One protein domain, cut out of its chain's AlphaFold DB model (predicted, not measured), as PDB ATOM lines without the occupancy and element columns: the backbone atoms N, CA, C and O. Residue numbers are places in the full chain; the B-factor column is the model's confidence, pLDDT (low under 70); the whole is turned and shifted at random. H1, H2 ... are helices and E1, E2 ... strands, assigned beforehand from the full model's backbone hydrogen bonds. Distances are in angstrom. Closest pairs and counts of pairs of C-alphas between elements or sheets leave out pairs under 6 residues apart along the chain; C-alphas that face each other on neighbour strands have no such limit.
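What this domain is: This is residues 2 to 52 and 74 to 141 of the 318 residues of the protein "Cu2_monoox_C domain-containing protein" of metagenome (UniProt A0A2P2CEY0). With little regular structure, the model is a small three-stranded sheet amid long loops, with H1 at one end of the sheet and H2 just beyond the other end of E3. The printed part has 119 residues, 37 in named elements, in the order E1 H1 E2 E3 H2, of mixed class. The antiparallel sheet runs E2 E1 E3. The whole is only just compact, close to loose, with a radius of gyration of the C-alphas of 15.8 A and spans of 52 by 35 by 26 A.

Where its parts are: E1, residues 8 to 16, begins at C-alpha (-40.750, -55.900, -41.144) and spans 23.3 A. H1 is residues 21 to 30, 14.5 A; E2 76 to 81, 15.3 A; E3 103 to 110, 22.4 A. H2, residues 112 to 115, 5.3 A, ends at C-alpha (-43.471, -61.901, -31.977).

How they stand to each other: E1 pairs with E3 (N 12 and O 107, 2.9 A) and E2 (N 13 and O 79, 2.9 A). H1 only grazes the sheet; its closest C-alphas to E3 are Ala 21 and Leu 103, 6.0 A. Every O i to N i+4 pair in H1 is within hydrogen-bond range; H2 is too short for one. H2 is not on the sheet.

The domain as a whole: Residues 53 to 73 are not printed; C-alphas 52 and 74 are 10.6 A apart. E2 to E3 is a long link. Residues 49 to 52, 74 and 120 have pLDDT under 70.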
ATOM      1  N   PRO A   2     -37.378 -56.503 -47.542       83.44
ATOM      2  CA  PRO A   2     -37.324 -56.899 -46.142       83.44
ATOM      3  C   PRO A   2     -36.218 -57.936 -45.936       83.44
ATOM      4  O   PRO A   2     -36.097 -58.879 -46.722       83.44
ATOM      5  N   GLY A   3     -35.397 -57.745 -44.905       86.88
ATOM      6  CA  GLY A   3     -34.438 -58.751 -44.450       86.88
ATOM      7  C   GLY A   3     -35.111 -59.836 -43.606       86.88
ATOM      8  O   GLY A   3     -34.667 -60.982 -43.612       86.88
ATOM      9  N   ASN A   4     -36.202 -59.470 -42.929       88.06
ATOM     10  CA  ASN A   4     -37.006 -60.314 -42.064       88.06
ATOM     11  C   ASN A   4     -38.500 -60.004 -42.251       88.06
ATOM     12  O   ASN A   4     -39.054 -59.087 -41.643       88.06
ATOM     13  N   ASP A   5     -39.159 -60.792 -43.095       83.94
ATOM     14  CA  ASP A   5     -40.579 -60.671 -43.436       83.94
ATOM     15  C   ASP A   5     -41.531 -61.018 -42.279       83.94
ATOM     16  O   ASP A   5     -42.712 -60.689 -42.344       83.94
ATOM     17  N   ALA A   6     -41.038 -61.637 -41.202       81.88
ATOM     18  CA  ALA A   6     -41.857 -61.950 -40.031       81.88
ATOM     19  C   ALA A   6     -42.141 -60.728 -39.140       81.88
ATOM     20  O   ALA A   6     -43.106 -60.744 -38.368       81.88
ATOM     21  N   ILE A   7     -41.292 -59.694 -39.207       85.56
ATOM     22  CA  ILE A   7     -41.402 -58.496 -38.361       85.56
ATOM     23  C   ILE A   7     -41.408 -57.189 -39.154       85.56
ATOM     24  O   ILE A   7     -42.034 -56.242 -38.691       85.56
ATOM     25  N   ALA A   8     -40.751 -57.106 -40.316       88.56
ATOM     26  CA  ALA A   8     -40.750 -55.900 -41.144       88.56
ATOM     27  C   ALA A   8     -42.129 -55.705 -41.784       88.56
ATOM     28  O   ALA A   8     -42.574 -56.544 -42.569       88.56
ATOM     29  N   HIS A   9     -42.797 -54.600 -41.454       86.06
ATOM     30  CA  HIS A   9     -44.163 -54.344 -41.899       86.06
ATOM     31  C   HIS A   9     -44.271 -53.195 -42.901       86.06
ATOM     32  O   HIS A   9     -45.013 -53.305 -43.866       86.06
ATOM     33  N   HIS A  10     -43.523 -52.113 -42.740       87.75
ATOM     34  CA  HIS A  10     -43.320 -51.182 -43.846       87.75
ATOM     35  C   HIS A  10     -41.994 -50.459 -43.708       87.75
ATOM     36  O   HIS A  10     -41.441 -50.361 -42.616       87.75
ATOM     37  N   GLY A  11     -41.477 -49.977 -44.830       89.62
ATOM     38  CA  GLY A  11     -40.289 -49.144 -44.864       89.62
ATOM     39  C   GLY A  11     -40.560 -47.879 -45.651       89.62
ATOM     40  O   GLY A  11     -41.202 -47.948 -46.698       89.62
ATOM     41  N   ILE A  12     -40.059 -46.756 -45.156       89.69
ATOM     42  CA  ILE A  12     -40.212 -45.449 -45.790       89.69
ATOM     43  C   ILE A  12     -38.827 -44.909 -46.118       89.69
ATOM     44  O   ILE A  12     -37.880 -45.057 -45.342       89.69
ATOM     45  N   VAL A  13     -38.695 -44.339 -47.309       92.00
ATOM     46  CA  VAL A  13     -37.476 -43.676 -47.757       92.00
ATOM     47  C   VAL A  13     -37.718 -42.182 -47.719       92.00
ATOM     48  O   VAL A  13     -38.589 -41.688 -48.430       92.00
ATOM     49  N   TYR A  14     -36.896 -41.482 -46.952       92.19
ATOM     50  CA  TYR A  14     -36.854 -40.031 -46.932       92.19
ATOM     51  C   TYR A  14     -35.582 -39.537 -47.610       92.19
ATOM     52  O   TYR A  14     -34.509 -40.127 -47.434       92.19
ATOM     53  N   ALA A  15     -35.701 -38.465 -48.382       91.81
ATOM     54  CA  ALA A  15     -34.579 -37.732 -48.942       91.81
ATOM     55  C   ALA A  15     -34.485 -36.367 -48.275       91.81
ATOM     56  O   ALA A  15     -35.466 -35.642 -48.228       91.81
ATOM     57  N   LEU A  16     -33.298 -36.029 -47.788       90.62
ATOM     58  CA  LEU A  16     -33.052 -34.755 -47.125       90.62
ATOM     59  C   LEU A  16     -32.131 -33.889 -47.963       90.62
ATOM     60  O   LEU A  16     -31.191 -34.397 -48.594       90.62
ATOM     61  N   GLY A  17     -32.370 -32.583 -47.921       88.94
ATOM     62  CA  GLY A  17     -31.477 -31.600 -48.503       88.94
ATOM     63  C   GLY A  17     -30.091 -31.631 -47.844       88.94
ATOM     64  O   GLY A  17     -29.887 -32.193 -46.762       88.94
ATOM     65  N   PRO A  18     -29.071 -31.040 -48.488       89.25
ATOM     66  CA  PRO A  18     -27.759 -30.882 -47.869       89.25
ATOM     67  C   PRO A  18     -27.788 -29.977 -46.620       89.25
ATOM     68  O   PRO A  18     -26.874 -30.100 -45.801       89.25
ATOM     69  N   GLY A  19     -28.803 -29.112 -46.470       87.62
ATOM     70  CA  GLY A  19     -29.025 -28.269 -45.286       87.62
ATOM     71  C   GLY A  19     -29.260 -29.090 -44.015       87.62
ATOM     72  O   GLY A  19     -28.541 -28.924 -43.028       87.62
ATOM     73  N   ASP A  20     -30.141 -30.085 -44.089       87.12
ATOM     74  CA  ASP A  20     -30.582 -30.877 -42.924       87.12
ATOM     75  C   ASP A  20     -29.612 -32.017 -42.584       87.12
ATOM     76  O   ASP A  20     -29.631 -32.623 -41.506       87.12
ATOM     77  N   ALA A  21     -28.693 -32.316 -43.505       89.94
ATOM     78  CA  ALA A  21     -27.751 -33.420 -43.380       89.94
ATOM     79  C   ALA A  21     -26.876 -33.334 -42.117       89.94
ATOM     80  O   ALA A  21     -26.401 -34.360 -41.615       89.94
ATOM     81  N   ALA A  22     -26.608 -32.123 -41.623       90.88
ATOM     82  CA  ALA A  22     -25.842 -31.919 -40.400       90.88
ATOM     83  C   ALA A  22     -26.624 -32.366 -39.155       90.88
ATOM     84  O   ALA A  22     -26.066 -33.113 -38.347       90.88
ATOM     85  N   ALA A  23     -27.901 -31.981 -39.047       90.62
ATOM     86  CA  ALA A  23     -28.771 -32.327 -37.925       90.62
ATOM     87  C   ALA A  23     -28.937 -33.848 -37.801       90.62
ATOM     88  O   ALA A  23     -28.680 -34.418 -36.739       90.62
ATOM     89  N   VAL A  24     -29.216 -34.536 -38.916       92.31
ATOM     90  CA  VAL A  24     -29.341 -36.007 -38.940       92.31
ATOM     91  C   VAL A  24     -28.049 -36.700 -38.513       92.31
ATOM     92  O   VAL A  24     -28.072 -37.624 -37.701       92.31
ATOM     93  N   ARG A  25     -26.890 -36.260 -39.022       92.56
ATOM     94  CA  ARG A  25     -25.593 -36.850 -38.635       92.56
ATOM     95  C   ARG A  25     -25.277 -36.625 -37.162       92.56
ATOM     96  O   ARG A  25     -24.679 -37.496 -36.531       92.56
ATOM     97  N   GLU A  26     -25.628 -35.462 -36.623       93.44
ATOM     98  CA  GLU A  26     -25.448 -35.167 -35.205       93.44
ATOM     99  C   GLU A  26     -26.369 -36.027 -34.331       93.44
ATOM    100  O   GLU A  26     -25.913 -36.560 -33.315       93.44
ATOM    101  N   HIS A  27     -27.628 -36.206 -34.738       93.12
ATOM    102  CA  HIS A  27     -28.585 -37.079 -34.063       93.12
ATOM    103  C   HIS A  27     -28.111 -38.543 -34.050       93.12
ATOM    104  O   HIS A  27     -28.036 -39.161 -32.983       93.12
ATOM    105  N   ASP A  28     -27.700 -39.079 -35.205       94.06
ATOM    106  CA  ASP A  28     -27.158 -40.441 -35.326       94.06
ATOM    107  C   ASP A  28     -25.916 -40.630 -34.441       94.06
ATOM    108  O   ASP A  28     -25.830 -41.574 -33.659       94.06
ATOM    109  N   ALA A  29     -24.978 -39.676 -34.466       93.56
ATOM    110  CA  ALA A  29     -23.748 -39.751 -33.676       93.56
ATOM    111  C   ALA A  29     -23.984 -39.728 -32.154       93.56
ATOM    112  O   ALA A  29     -23.148 -40.228 -31.392       93.56
ATOM    113  N   LYS A  30     -25.092 -39.133 -31.696       93.81
ATOM    114  CA  LYS A  30     -25.494 -39.109 -30.281       93.81
ATOM    115  C   LYS A  30     -26.245 -40.372 -29.861       93.81
ATOM    116  O   LYS A  30     -26.299 -40.656 -28.661       93.81
ATOM    117  N   THR A  31     -26.790 -41.133 -30.808       92.12
ATOM    118  CA  THR A  31     -27.602 -42.312 -30.517       92.12
ATOM    119  C   THR A  31     -26.735 -43.570 -30.405       92.12
ATOM    120  O   THR A  31     -25.996 -43.920 -31.326       92.12
ATOM    121  N   PRO A  32     -26.769 -44.298 -29.272       91.31
ATOM    122  CA  PRO A  32     -26.011 -45.534 -29.144       91.31
ATOM    123  C   PRO A  32     -26.563 -46.636 -30.058       91.31
ATOM    124  O   PRO A  32     -27.694 -47.079 -29.880       91.31
ATOM    125  N   GLY A  33     -25.725 -47.175 -30.942       88.38
ATOM    126  CA  GLY A  33     -26.074 -48.329 -31.772       88.38
ATOM    127  C   GLY A  33     -26.063 -47.998 -33.259       88.38
ATOM    128  O   GLY A  33     -25.218 -47.233 -33.709       88.38
ATOM    129  N   LEU A  34     -26.938 -48.658 -34.016       86.31
ATOM    130  CA  LEU A  34     -27.166 -48.379 -35.431       86.31
ATOM    131  C   LEU A  34     -28.545 -47.727 -35.557       86.31
ATOM    132  O   LEU A  34     -29.539 -48.394 -35.266       86.31
ATOM    133  N   GLY A  35     -28.584 -46.467 -35.991       89.88
ATOM    134  CA  GLY A  35     -29.819 -45.699 -36.136       89.88
ATOM    135  C   GLY A  35     -30.456 -45.290 -34.804       89.88
ATOM    136  O   GLY A  35     -29.864 -45.435 -33.732       89.88
ATOM    137  N   TRP A  36     -31.687 -44.787 -34.891       92.25
ATOM    138  CA  TRP A  36     -32.489 -44.274 -33.780       92.25
ATOM    139  C   TRP A  36     -33.954 -44.717 -33.904       92.25
ATOM    140  O   TRP A  36     -34.346 -45.349 -34.886       92.25
ATOM    141  N   GLN A  37     -34.749 -44.459 -32.864       88.75
ATOM    142  CA  GLN A  37     -36.196 -44.681 -32.895       88.75
ATOM    143  C   GLN A  37     -36.890 -43.433 -33.441       88.75
ATOM    144  O   GLN A  37     -36.526 -42.327 -33.057       88.75
ATOM    145  N   CYS A  38     -37.899 -43.629 -34.281       85.62
ATOM    146  CA  CYS A  38     -38.746 -42.583 -34.848       85.62
ATOM    147  C   CYS A  38     -40.203 -43.079 -34.900       85.62
ATOM    148  O   CYS A  38     -40.446 -44.292 -34.881       85.62
ATOM    149  N   PHE A  39     -41.145 -42.140 -34.934       78.56
ATOM    150  CA  PHE A  39     -42.593 -42.354 -34.904       78.56
ATOM    151  C   PHE A  39     -43.196 -41.399 -35.937       78.56
ATOM    152  O   PHE A  39     -43.392 -40.228 -35.640       78.56
ATOM    153  N   GLY A  40     -43.315 -41.866 -37.184       72.56
ATOM    154  CA  GLY A  40     -43.446 -40.978 -38.341       72.56
ATOM    155  C   GLY A  40     -42.111 -40.327 -38.734       72.56
ATOM    156  O   GLY A  40     -41.135 -40.377 -37.983       72.56
ATOM    157  N   GLY A  41     -42.049 -39.838 -39.974       81.81
ATOM    158  CA  GLY A  41     -40.956 -39.004 -40.477       81.81
ATOM    159  C   GLY A  41     -39.516 -39.511 -40.274       81.81
ATOM    160  O   GLY A  41     -39.233 -40.715 -40.271       81.81
ATOM    161  N   THR A  42     -38.553 -38.601 -40.147       86.12
ATOM    162  CA  THR A  42     -37.157 -38.953 -39.843       86.12
ATOM    163  C   THR A  42     -36.903 -39.058 -38.340       86.12
ATOM    164  O   THR A  42     -35.963 -39.755 -37.947       86.12
ATOM    165  N   GLY A  43     -37.733 -38.431 -37.497       85.31
ATOM    166  CA  GLY A  43     -37.551 -38.361 -36.047       85.31
ATOM    167  C   GLY A  43     -36.395 -37.449 -35.626       85.31
ATOM    168  O   GLY A  43     -35.795 -37.662 -34.566       85.31
ATOM    169  N   VAL A  44     -36.024 -36.490 -36.477       86.06
ATOM    170  CA  VAL A  44     -34.925 -35.548 -36.249       86.06
ATOM    171  C   VAL A  44     -35.451 -34.124 -36.388       86.06
ATOM    172  O   VAL A  44     -35.781 -33.684 -37.480       86.06
ATOM    173  N   GLU A  45     -35.454 -33.386 -35.278       81.25
ATOM    174  CA  GLU A  45     -35.810 -31.962 -35.232       81.25
ATOM    175  C   GLU A  45     -35.001 -31.140 -36.256       81.25
ATOM    176  O   GLU A  45     -33.772 -31.270 -36.327       81.25
ATOM    177  N   GLY A  46     -35.693 -30.316 -37.052       74.50
ATOM    178  CA  GLY A  46     -35.105 -29.524 -38.144       74.50
ATOM    179  C   GLY A  46     -34.659 -30.347 -39.359       74.50
ATOM    180  O   GLY A  46     -33.878 -29.874 -40.176       74.50
ATOM    181  N   ALA A  47     -35.066 -31.614 -39.433       78.56
ATOM    182  CA  ALA A  47     -34.799 -32.515 -40.547       78.56
ATOM    183  C   ALA A  47     -35.925 -33.551 -40.705       78.56
ATOM    184  O   ALA A  47     -35.695 -34.646 -41.234       78.56
ATOM    185  N   ASP A  48     -37.107 -33.250 -40.169       77.62
ATOM    186  CA  ASP A  48     -38.268 -34.125 -40.228       77.62
ATOM    187  C   ASP A  48     -39.086 -33.856 -41.494       77.62
ATOM    188  O   ASP A  48     -38.759 -32.966 -42.277       77.62
ATOM    189  N   VAL A  49     -40.091 -34.682 -41.756       67.19
ATOM    190  CA  VAL A  49     -41.065 -34.391 -42.808       67.19
ATOM    191  C   VAL A  49     -41.942 -33.265 -42.289       67.19
ATOM    192  O   VAL A  49     -42.651 -33.468 -41.307       67.19
ATOM    193  N   GLU A  50     -41.893 -32.104 -42.932       58.31
ATOM    194  CA  GLU A  50     -42.904 -31.078 -42.704       58.31
ATOM    195  C   GLU A  50     -44.226 -31.623 -43.260       58.31
ATOM    196  O   GLU A  50     -44.336 -31.983 -44.438       58.31
ATOM    197  N   TYR A  51     -45.200 -31.819 -42.375       49.47
ATOM    198  CA  TYR A  51     -46.596 -31.840 -42.788       49.47
ATOM    199  C   TYR A  51     -46.942 -30.377 -43.068       49.47
ATOM    200  O   TYR A  51     -46.454 -29.527 -42.332       49.47
ATOM    201  N   ASP A  52     -47.654 -30.081 -44.160       39.62
ATOM    202  CA  ASP A  52     -48.032 -28.710 -44.533       39.62
ATOM    203  C   ASP A  52     -48.854 -28.072 -43.390       39.62
ATOM    204  O   ASP A  52     -50.081 -28.126 -43.381       39.62
ATOM    205  N   GLY A  74     -36.983 -29.446 -44.696       67.00
ATOM    206  CA  GLY A  74     -37.597 -30.742 -44.371       67.00
ATOM    207  C   GLY A  74     -37.366 -31.894 -45.359       67.00
ATOM    208  O   GLY A  74     -36.867 -31.773 -46.482       67.00
ATOM    209  N   ALA A  75     -37.670 -33.102 -44.886       78.94
ATOM    210  CA  ALA A  75     -37.381 -34.349 -45.576       78.94
ATOM    211  C   ALA A  75     -38.489 -34.738 -46.569       78.94
ATOM    212  O   ALA A  75     -39.630 -34.993 -46.191       78.94
ATOM    213  N   ALA A  76     -38.139 -34.937 -47.841       85.19
ATOM    214  CA  ALA A  76     -39.077 -35.429 -48.844       85.19
ATOM    215  C   ALA A  76     -39.398 -36.917 -48.623       85.19
ATOM    216  O   ALA A  76     -38.503 -37.769 -48.643       85.19
ATOM    217  N   TRP A  77     -40.682 -37.264 -48.493       87.75
ATOM    218  CA  TRP A  77     -41.151 -38.652 -48.526       87.75
ATOM    219  C   TRP A  77     -41.032 -39.209 -49.953       87.75
ATOM    220  O   TRP A  77     -41.869 -38.939 -50.809       87.75
ATOM    221  N   VAL A  78     -40.010 -40.026 -50.217       89.69
ATOM    222  CA  VAL A  78     -39.677 -40.532 -51.564       89.69
ATOM    223  C   VAL A  78     -40.466 -41.779 -51.946       89.69
ATOM    224  O   VAL A  78     -40.926 -41.905 -53.079       89.69
ATOM    225  N   ASP A  79     -40.555 -42.757 -51.047       87.12
ATOM    226  CA  ASP A  79     -41.197 -44.037 -51.361       87.12
ATOM    227  C   ASP A  79     -41.648 -44.775 -50.099       87.12
ATOM    228  O   ASP A  79     -41.047 -44.636 -49.032       87.12
ATOM    229  N   THR A  80     -42.664 -45.621 -50.262       87.56
ATOM    230  CA  THR A  80     -43.209 -46.497 -49.222       87.56
ATOM    231  C   THR A  80     -43.234 -47.931 -49.719       87.56
ATOM    232  O   THR A  80     -43.796 -48.253 -50.766       87.56
ATOM    233  N   TRP A  81     -42.695 -48.837 -48.914       88.44
ATOM    234  CA  TRP A  81     -42.805 -50.272 -49.123       88.44
ATOM    235  C   TRP A  81     -43.652 -50.907 -48.023       88.44
ATOM    236  O   TRP A  81     -43.401 -50.665 -46.850       88.44
ATOM    237  N   ALA A  82     -44.566 -51.799 -48.397       84.12
ATOM    238  CA  ALA A  82     -45.229 -52.748 -47.504       84.12
ATOM    239  C   ALA A  82     -45.133 -54.172 -48.096       84.12
ATOM    240  O   ALA A  82     -44.829 -54.320 -49.292       84.12
ATOM    241  N   PRO A  83     -45.384 -55.241 -47.315       81.62
ATOM    242  CA  PRO A  83     -45.500 -56.598 -47.818       81.62
ATOM    243  C   PRO A  83     -46.384 -56.680 -49.067       81.62
ATOM    244  O   PRO A  83     -47.295 -55.887 -49.285       81.62
ATOM    245  N   GLY A  84     -46.027 -57.588 -49.974       77.56
ATOM    246  CA  GLY A  84     -46.699 -57.725 -51.267       77.56
ATOM    247  C   GLY A  84     -46.354 -56.653 -52.314       77.56
ATOM    248  O   GLY A  84     -46.545 -56.922 -53.502       77.56
ATOM    249  N   ALA A  85     -45.805 -55.494 -51.936       81.69
ATOM    250  CA  ALA A  85     -45.390 -54.466 -52.887       81.69
ATOM    251  C   ALA A  85     -44.108 -54.836 -53.645       81.69
ATOM    252  O   ALA A  85     -43.153 -55.399 -53.098       81.69
ATOM    253  N   THR A  86     -44.077 -54.461 -54.921       81.62
ATOM    254  CA  THR A  86     -42.881 -54.440 -55.772       81.62
ATOM    255  C   THR A  86     -42.617 -53.008 -56.222       81.62
ATOM    256  O   THR A  86     -43.456 -52.145 -55.991       81.62
ATOM    257  N   GLU A  87     -41.488 -52.758 -56.896       85.69
ATOM    258  CA  GLU A  87     -41.214 -51.426 -57.454       85.69
ATOM    259  C   GLU A  87     -42.370 -50.947 -58.349       85.69
ATOM    260  O   GLU A  87     -42.876 -51.705 -59.187       85.69
ATOM    261  N   THR A  88     -42.756 -49.683 -58.180       85.81
ATOM    262  CA  THR A  88     -43.648 -48.970 -59.092       85.81
ATOM    263  C   THR A  88     -42.800 -48.013 -59.917       85.81
ATOM    264  O   THR A  88     -42.230 -47.061 -59.399       85.81
ATOM    265  N   LEU A  89     -42.679 -48.286 -61.218       89.06
ATOM    266  CA  LEU A  89     -41.938 -47.426 -62.142       89.06
ATOM    267  C   LEU A  89     -42.903 -46.449 -62.802       89.06
ATOM    268  O   LEU A  89     -43.813 -46.887 -63.511       89.06
ATOM    269  N   LEU A  90     -42.711 -45.151 -62.581       87.69
ATOM    270  CA  LEU A  90     -43.413 -44.116 -63.334       87.69
ATOM    271  C   LEU A  90     -42.936 -44.131 -64.793       87.69
ATOM    272  O   LEU A  90     -41.757 -44.340 -65.071       87.69
ATOM    273  N   ASP A  91     -43.861 -43.915 -65.728       87.81
ATOM    274  CA  ASP A  91     -43.582 -43.961 -67.173       87.81
ATOM    275  C   ASP A  91     -43.260 -42.564 -67.751       87.81
ATOM    276  O   ASP A  91     -43.329 -42.344 -68.962       87.81
ATOM    277  N   HIS A  92     -42.920 -41.610 -66.879       89.12
ATOM    278  CA  HIS A  92     -42.661 -40.205 -67.188       89.12
ATOM    279  C   HIS A  92     -41.246 -39.807 -66.743       89.12
ATOM    280  O   HIS A  92     -40.684 -40.431 -65.846       89.12
ATOM    281  N   ASP A  93     -40.679 -38.766 -67.361       92.44
ATOM    282  CA  ASP A  93     -39.426 -38.145 -66.907       92.44
ATOM    283  C   ASP A  93     -39.697 -37.327 -65.637       92.44
ATOM    284  O   ASP A  93     -39.919 -36.117 -65.691       92.44
ATOM    285  N   ALA A  94     -39.798 -38.033 -64.514       92.69
ATOM    286  CA  ALA A  94     -40.092 -37.479 -63.204       92.69
ATOM    287  C   ALA A  94     -39.321 -38.226 -62.109       92.69
ATOM    288  O   ALA A  94     -39.107 -39.438 -62.211       92.69
ATOM    289  N   GLY A  95     -38.926 -37.517 -61.056       93.00
ATOM    290  CA  GLY A  95     -38.230 -38.104 -59.914       93.00
ATOM    291  C   GLY A  95     -38.103 -37.142 -58.740       93.00
ATOM    292  O   GLY A  95     -38.165 -35.929 -58.915       93.00
ATOM    293  N   PHE A  96     -37.896 -37.691 -57.545       92.50
ATOM    294  CA  PHE A  96     -37.510 -36.904 -56.376       92.50
ATOM    295  C   PHE A  96     -36.080 -36.398 -56.561       92.50
ATOM    296  O   PHE A  96     -35.179 -37.171 -56.916       92.50
ATOM    297  N   LYS A  97     -35.876 -35.099 -56.354       91.69
ATOM    298  CA  LYS A  97     -34.571 -34.469 -56.522       91.69
ATOM    299  C   LYS A  97     -33.634 -34.892 -55.391       91.69
ATOM    300  O   LYS A  97     -34.013 -34.963 -54.230       91.69
ATOM    301  N   LEU A  98     -32.388 -35.189 -55.752       91.94
ATOM    302  CA  LEU A  98     -31.305 -35.450 -54.806       91.94
ATOM    303  C   LEU A  98     -30.141 -34.538 -55.155       91.94
ATOM    304  O   LEU A  98     -29.482 -34.717 -56.185       91.94
ATOM    305  N   GLU A  99     -29.891 -33.558 -54.301       90.81
ATOM    306  CA  GLU A  99     -28.792 -32.628 -54.489       90.81
ATOM    307  C   GLU A  99     -27.462 -33.234 -54.020       90.81
ATOM    308  O   GLU A  99     -27.418 -34.140 -53.176       90.81
ATOM    309  N   PRO A 100     -26.321 -32.758 -54.546       91.00
ATOM    310  CA  PRO A 100     -25.026 -33.135 -54.005       91.00
ATOM    311  C   PRO A 100     -24.942 -32.824 -52.505       91.00
ATOM    312  O   PRO A 100     -24.953 -31.670 -52.095       91.00
ATOM    313  N   GLY A 101     -24.790 -33.868 -51.688       91.38
ATOM    314  CA  GLY A 101     -24.717 -33.741 -50.230       91.38
ATOM    315  C   GLY A 101     -25.983 -34.170 -49.489       91.38
ATOM    316  O   GLY A 101     -25.891 -34.349 -48.273       91.38
ATOM    317  N   SER A 102     -27.085 -34.423 -50.205       92.50
ATOM    318  CA  SER A 102     -28.306 -35.014 -49.652       92.50
ATOM    319  C   SER A 102     -28.044 -36.317 -48.894       92.50
ATOM    320  O   SER A 102     -27.131 -37.090 -49.219       92.50
ATOM    321  N   LEU A 103     -28.886 -36.579 -47.896       93.44
ATOM    322  CA  LEU A 103     -28.940 -37.854 -47.185       93.44
ATOM    323  C   LEU A 103     -30.200 -38.629 -47.561       93.44
ATOM    324  O   LEU A 103     -31.209 -38.054 -47.950       93.44
ATOM    325  N   ILE A 104     -30.122 -39.949 -47.411       93.81
ATOM    326  CA  ILE A 104     -31.285 -40.831 -47.436       93.81
ATOM    327  C   ILE A 104     -31.449 -41.411 -46.038       93.81
ATOM    328  O   ILE A 104     -30.518 -42.042 -45.529       93.81
ATOM    329  N   VAL A 105     -32.630 -41.238 -45.450       93.56
ATOM    330  CA  VAL A 105     -33.035 -41.920 -44.218       93.56
ATOM    331  C   VAL A 105     -33.995 -43.040 -44.600       93.56
ATOM    332  O   VAL A 105     -34.950 -42.836 -45.342       93.56
ATOM    333  N   PHE A 106     -33.709 -44.253 -44.131       93.81
ATOM    334  CA  PHE A 106     -34.570 -45.413 -44.341       93.81
ATOM    335  C   PHE A 106     -35.225 -45.797 -43.019       93.81
ATOM    336  O   PHE A 106     -34.585 -46.406 -42.160       93.81
ATOM    337  N   GLN A 107     -36.494 -45.436 -42.875       92.06
ATOM    338  CA  GLN A 107     -37.317 -45.818 -41.740       92.06
ATOM    339  C   GLN A 107     -37.839 -47.246 -41.942       92.06
ATOM    340  O   GLN A 107     -38.266 -47.607 -43.037       92.06
ATOM    341  N   MET A 108     -37.838 -48.057 -40.881       90.50
ATOM    342  CA  MET A 108     -38.436 -49.393 -40.873       90.50
ATOM    343  C   MET A 108     -39.384 -49.545 -39.686       90.50
ATOM    344  O   MET A 108     -38.954 -49.537 -38.532       90.50
ATOM    345  N   HIS A 109     -40.660 -49.764 -39.974       87.25
ATOM    346  CA  HIS A 109     -41.659 -50.122 -38.980       87.25
ATOM    347  C   HIS A 109     -41.700 -51.640 -38.805       87.25
ATOM    348  O   HIS A 109     -42.038 -52.400 -39.722       87.25
ATOM    349  N   TYR A 110     -41.394 -52.082 -37.585       87.75
ATOM    350  CA  TYR A 110     -41.514 -53.474 -37.175       87.75
ATOM    351  C   TYR A 110     -42.841 -53.752 -36.461       87.75
ATOM    352  O   TYR A 110     -43.101 -53.220 -35.382       87.75
ATOM    353  N   ASN A 111     -43.642 -54.673 -36.994       85.06
ATOM    354  CA  ASN A 111     -44.823 -55.184 -36.309       85.06
ATOM    355  C   ASN A 111     -44.417 -56.236 -35.268       85.06
ATOM    356  O   ASN A 111     -44.370 -57.435 -35.543       85.06
ATOM    357  N   LEU A 112     -44.158 -55.796 -34.037       84.38
ATOM    358  CA  LEU A 112     -43.751 -56.699 -32.959       84.38
ATOM    359  C   LEU A 112     -44.904 -57.531 -32.376       84.38
ATOM    360  O   LEU A 112     -44.639 -58.471 -31.626       84.38
ATOM    361  N   LEU A 113     -46.170 -57.267 -32.729       82.69
ATOM    362  CA  LEU A 113     -47.287 -58.112 -32.280       82.69
ATOM    363  C   LEU A 113     -47.180 -59.536 -32.845       82.69
ATOM    364  O   LEU A 113     -47.649 -60.479 -32.209       82.69
ATOM    365  N   SER A 114     -46.506 -59.721 -33.987       76.44
ATOM    366  CA  SER A 114     -46.221 -61.050 -34.550       76.44
ATOM    367  C   SER A 114     -45.281 -61.887 -33.669       76.44
ATOM    368  O   SER A 114     -45.305 -63.118 -33.725       76.44
ATOM    369  N   THR A 115     -44.493 -61.241 -32.805       81.19
ATOM    370  CA  THR A 115     -43.471 -61.901 -31.977       81.19
ATOM    371  C   THR A 115     -44.023 -62.509 -30.686       81.19
ATOM    372  O   THR A 115     -43.313 -63.252 -30.007       81.19
ATOM    373  N   ASN A 116     -45.272 -62.207 -30.308       76.12
ATOM    374  CA  ASN A 116     -45.887 -62.651 -29.047       76.12
ATOM    375  C   ASN A 116     -45.020 -62.366 -27.799       76.12
ATOM    376  O   ASN A 116     -44.972 -63.168 -26.865       76.12
ATOM    377  N   GLY A 117     -44.306 -61.235 -27.787       74.19
ATOM    378  CA  GLY A 117     -43.453 -60.829 -26.667       74.19
ATOM    379  C   GLY A 117     -42.108 -61.556 -26.592       74.19
ATOM    380  O   GLY A 117     -41.404 -61.432 -25.589       74.19
ATOM    381  N   THR A 118     -41.735 -62.314 -27.627       77.44
ATOM    382  CA  THR A 118     -40.363 -62.807 -27.794       77.44
ATOM    383  C   THR A 118     -39.509 -61.749 -28.488       77.44
ATOM    384  O   THR A 118     -40.022 -60.923 -29.237       77.44
ATOM    385  N   SER A 119     -38.201 -61.725 -28.222       71.94
ATOM    386  CA  SER A 119     -37.305 -60.835 -28.965       71.94
ATOM    387  C   SER A 119     -37.351 -61.196 -30.450       71.94
ATOM    388  O   SER A 119     -37.197 -62.371 -30.789       71.94
ATOM    389  N   GLY A 120     -37.555 -60.199 -31.314       67.25
ATOM    390  CA  GLY A 120     -37.441 -60.380 -32.759       67.25
ATOM    391  C   GLY A 120     -36.045 -60.868 -33.153       67.25
ATOM    392  O   GLY A 120     -35.063 -60.638 -32.438       67.25
ATOM    393  N   GLU A 121     -35.953 -61.568 -34.282       78.19
ATOM    394  CA  GLU A 121     -34.661 -61.904 -34.882       78.19
ATOM    395  C   GLU A 121     -34.002 -60.650 -35.478       78.19
ATOM    396  O   GLU A 121     -34.641 -59.612 -35.650       78.19
ATOM    397  N   SER A 122     -32.707 -60.727 -35.790       87.19
ATOM    398  CA  SER A 122     -32.019 -59.633 -36.481       87.19
ATOM    399  C   SER A 122     -32.643 -59.364 -37.855       87.19
ATOM    400  O   SER A 122     -33.034 -60.298 -38.553       87.19
ATOM    401  N   ASP A 123     -32.673 -58.096 -38.253       89.38
ATOM    402  CA  ASP A 123     -33.100 -57.659 -39.581       89.38
ATOM    403  C   ASP A 123     -31.943 -56.976 -40.325       89.38
ATOM    404  O   ASP A 123     -31.075 -56.342 -39.722       89.38
ATOM    405  N   GLN A 124     -31.917 -57.149 -41.645       90.94
ATOM    406  CA  GLN A 124     -31.000 -56.466 -42.562       90.94
ATOM    407  C   GLN A 124     -31.761 -56.033 -43.818       90.94
ATOM    408  O   GLN A 124     -31.376 -56.358 -44.945       90.94
ATOM    409  N   SER A 125     -32.887 -55.346 -43.622       92.44
ATOM    410  CA  SER A 125     -33.654 -54.775 -44.723       92.44
ATOM    411  C   SER A 125     -32.827 -53.765 -45.512       92.44
ATOM    412  O   SER A 125     -31.998 -53.037 -44.973       92.44
ATOM    413  N   ALA A 126     -33.064 -53.720 -46.819       90.81
ATOM    414  CA  ALA A 126     -32.351 -52.829 -47.723       90.81
ATOM    415  C   ALA A 126     -33.284 -52.264 -48.789       90.81
ATOM    416  O   ALA A 126     -34.169 -52.960 -49.294       90.81
ATOM    417  N   VAL A 127     -33.031 -51.028 -49.206       90.25
ATOM    418  CA  VAL A 127     -33.671 -50.405 -50.367       90.25
ATOM    419  C   VAL A 127     -32.693 -50.337 -51.538       90.25
ATOM    420  O   VAL A 127     -31.484 -50.202 -51.357       90.25
ATOM    421  N   ARG A 128     -33.212 -50.465 -52.761       90.56
ATOM    422  CA  ARG A 128     -32.447 -50.241 -53.987       90.56
ATOM    423  C   ARG A 128     -33.014 -49.021 -54.696       90.56
ATOM    424  O   ARG A 128     -34.118 -49.090 -55.220       90.56
ATOM    425  N   LEU A 129     -32.220 -47.962 -54.766       89.38
ATOM    426  CA  LEU A 129     -32.581 -46.738 -55.476       89.38
ATOM    427  C   LEU A 129     -32.144 -46.812 -56.944       89.38
ATOM    428  O   LEU A 129     -31.116 -47.413 -57.280       89.38
ATOM    429  N   ARG A 130     -32.935 -46.197 -57.824       90.88
ATOM    430  CA  ARG A 130     -32.582 -45.946 -59.224       90.88
ATOM    431  C   ARG A 130     -32.299 -44.457 -59.357       90.88
ATOM    432  O   ARG A 130     -33.180 -43.652 -59.100       90.88
ATOM    433  N   LEU A 131     -31.073 -44.123 -59.740       91.19
ATOM    434  CA  LEU A 131     -30.630 -42.743 -59.909       91.19
ATOM    435  C   LEU A 131     -30.395 -42.462 -61.391       91.19
ATOM    436  O   LEU A 131     -29.897 -43.326 -62.119       91.19
ATOM    437  N   THR A 132     -30.738 -41.254 -61.811       91.69
ATOM    438  CA  THR A 132     -30.459 -40.711 -63.139       91.69
ATOM    439  C   THR A 132     -30.107 -39.238 -62.996       91.69
ATOM    440  O   THR A 132     -30.578 -38.587 -62.064       91.69
ATOM    441  N   ASP A 133     -29.297 -38.714 -63.912       92.75
ATOM    442  CA  ASP A 133     -29.100 -37.270 -64.004       92.75
ATOM    443  C   ASP A 133     -30.419 -36.635 -64.462       92.75
ATOM    444  O   ASP A 133     -30.990 -37.055 -65.475       92.75
ATOM    445  N   GLY A 134     -30.909 -35.651 -63.707       88.12
ATOM    446  CA  GLY A 134     -32.062 -34.847 -64.101       88.12
ATOM    447  C   GLY A 134     -31.721 -33.914 -65.264       88.12
ATOM    448  O   GLY A 134     -30.575 -33.489 -65.440       88.12
ATOM    449  N   THR A 135     -32.724 -33.579 -66.067       91.25
ATOM    450  CA  THR A 135     -32.642 -32.538 -67.099       91.25
ATOM    451  C   THR A 135     -33.513 -31.346 -66.702       91.25
ATOM    452  O   THR A 135     -34.380 -31.498 -65.845       91.25
ATOM    453  N   PRO A 136     -33.390 -30.176 -67.357       89.94
ATOM    454  CA  PRO A 136     -34.335 -29.075 -67.147       89.94
ATOM    455  C   PRO A 136     -35.791 -29.400 -67.534       89.94
ATOM    456  O   PRO A 136     -36.656 -28.547 -67.397       89.94
ATOM    457  N   GLN A 137     -36.057 -30.579 -68.110       90.25
ATOM    458  CA  GLN A 137     -37.397 -31.070 -68.436       90.25
ATOM    459  C   GLN A 137     -37.895 -32.126 -67.439       90.25
ATOM    460  O   GLN A 137     -39.077 -32.470 -67.479       90.25
ATOM    461  N   THR A 138     -37.012 -32.653 -66.585       93.81
ATOM    462  CA  THR A 138     -37.370 -33.652 -65.581       93.81
ATOM    463  C   THR A 138     -38.278 -33.002 -64.552       93.81
ATOM    464  O   THR A 138     -37.948 -31.966 -63.981       93.81
ATOM    465  N   ARG A 139     -39.434 -33.620 -64.327       93.94
ATOM    466  CA  ARG A 139     -40.426 -33.144 -63.371       93.94
ATOM    467  C   ARG A 139     -40.016 -33.549 -61.963       93.94
ATOM    468  O   ARG A 139     -39.932 -34.741 -61.663       93.94
ATOM    469  N   GLU A 140     -39.758 -32.567 -61.118       93.31
ATOM    470  CA  GLU A 140     -39.481 -32.814 -59.709       93.31
ATOM    471  C   GLU A 140     -40.742 -33.333 -59.017       93.31
ATOM    472  O   GLU A 140     -41.835 -32.796 -59.227       93.31
ATOM    473  N   LEU A 141     -40.594 -34.433 -58.277       93.25
ATOM    474  CA  LEU A 141     -41.677 -35.044 -57.520       93.25
ATOM    475  C   LEU A 141     -41.664 -34.582 -56.068       93.25
ATOM    476  O   LEU A 141     -40.605 -34.473 -55.455       93.25
TER     477      LEU A 141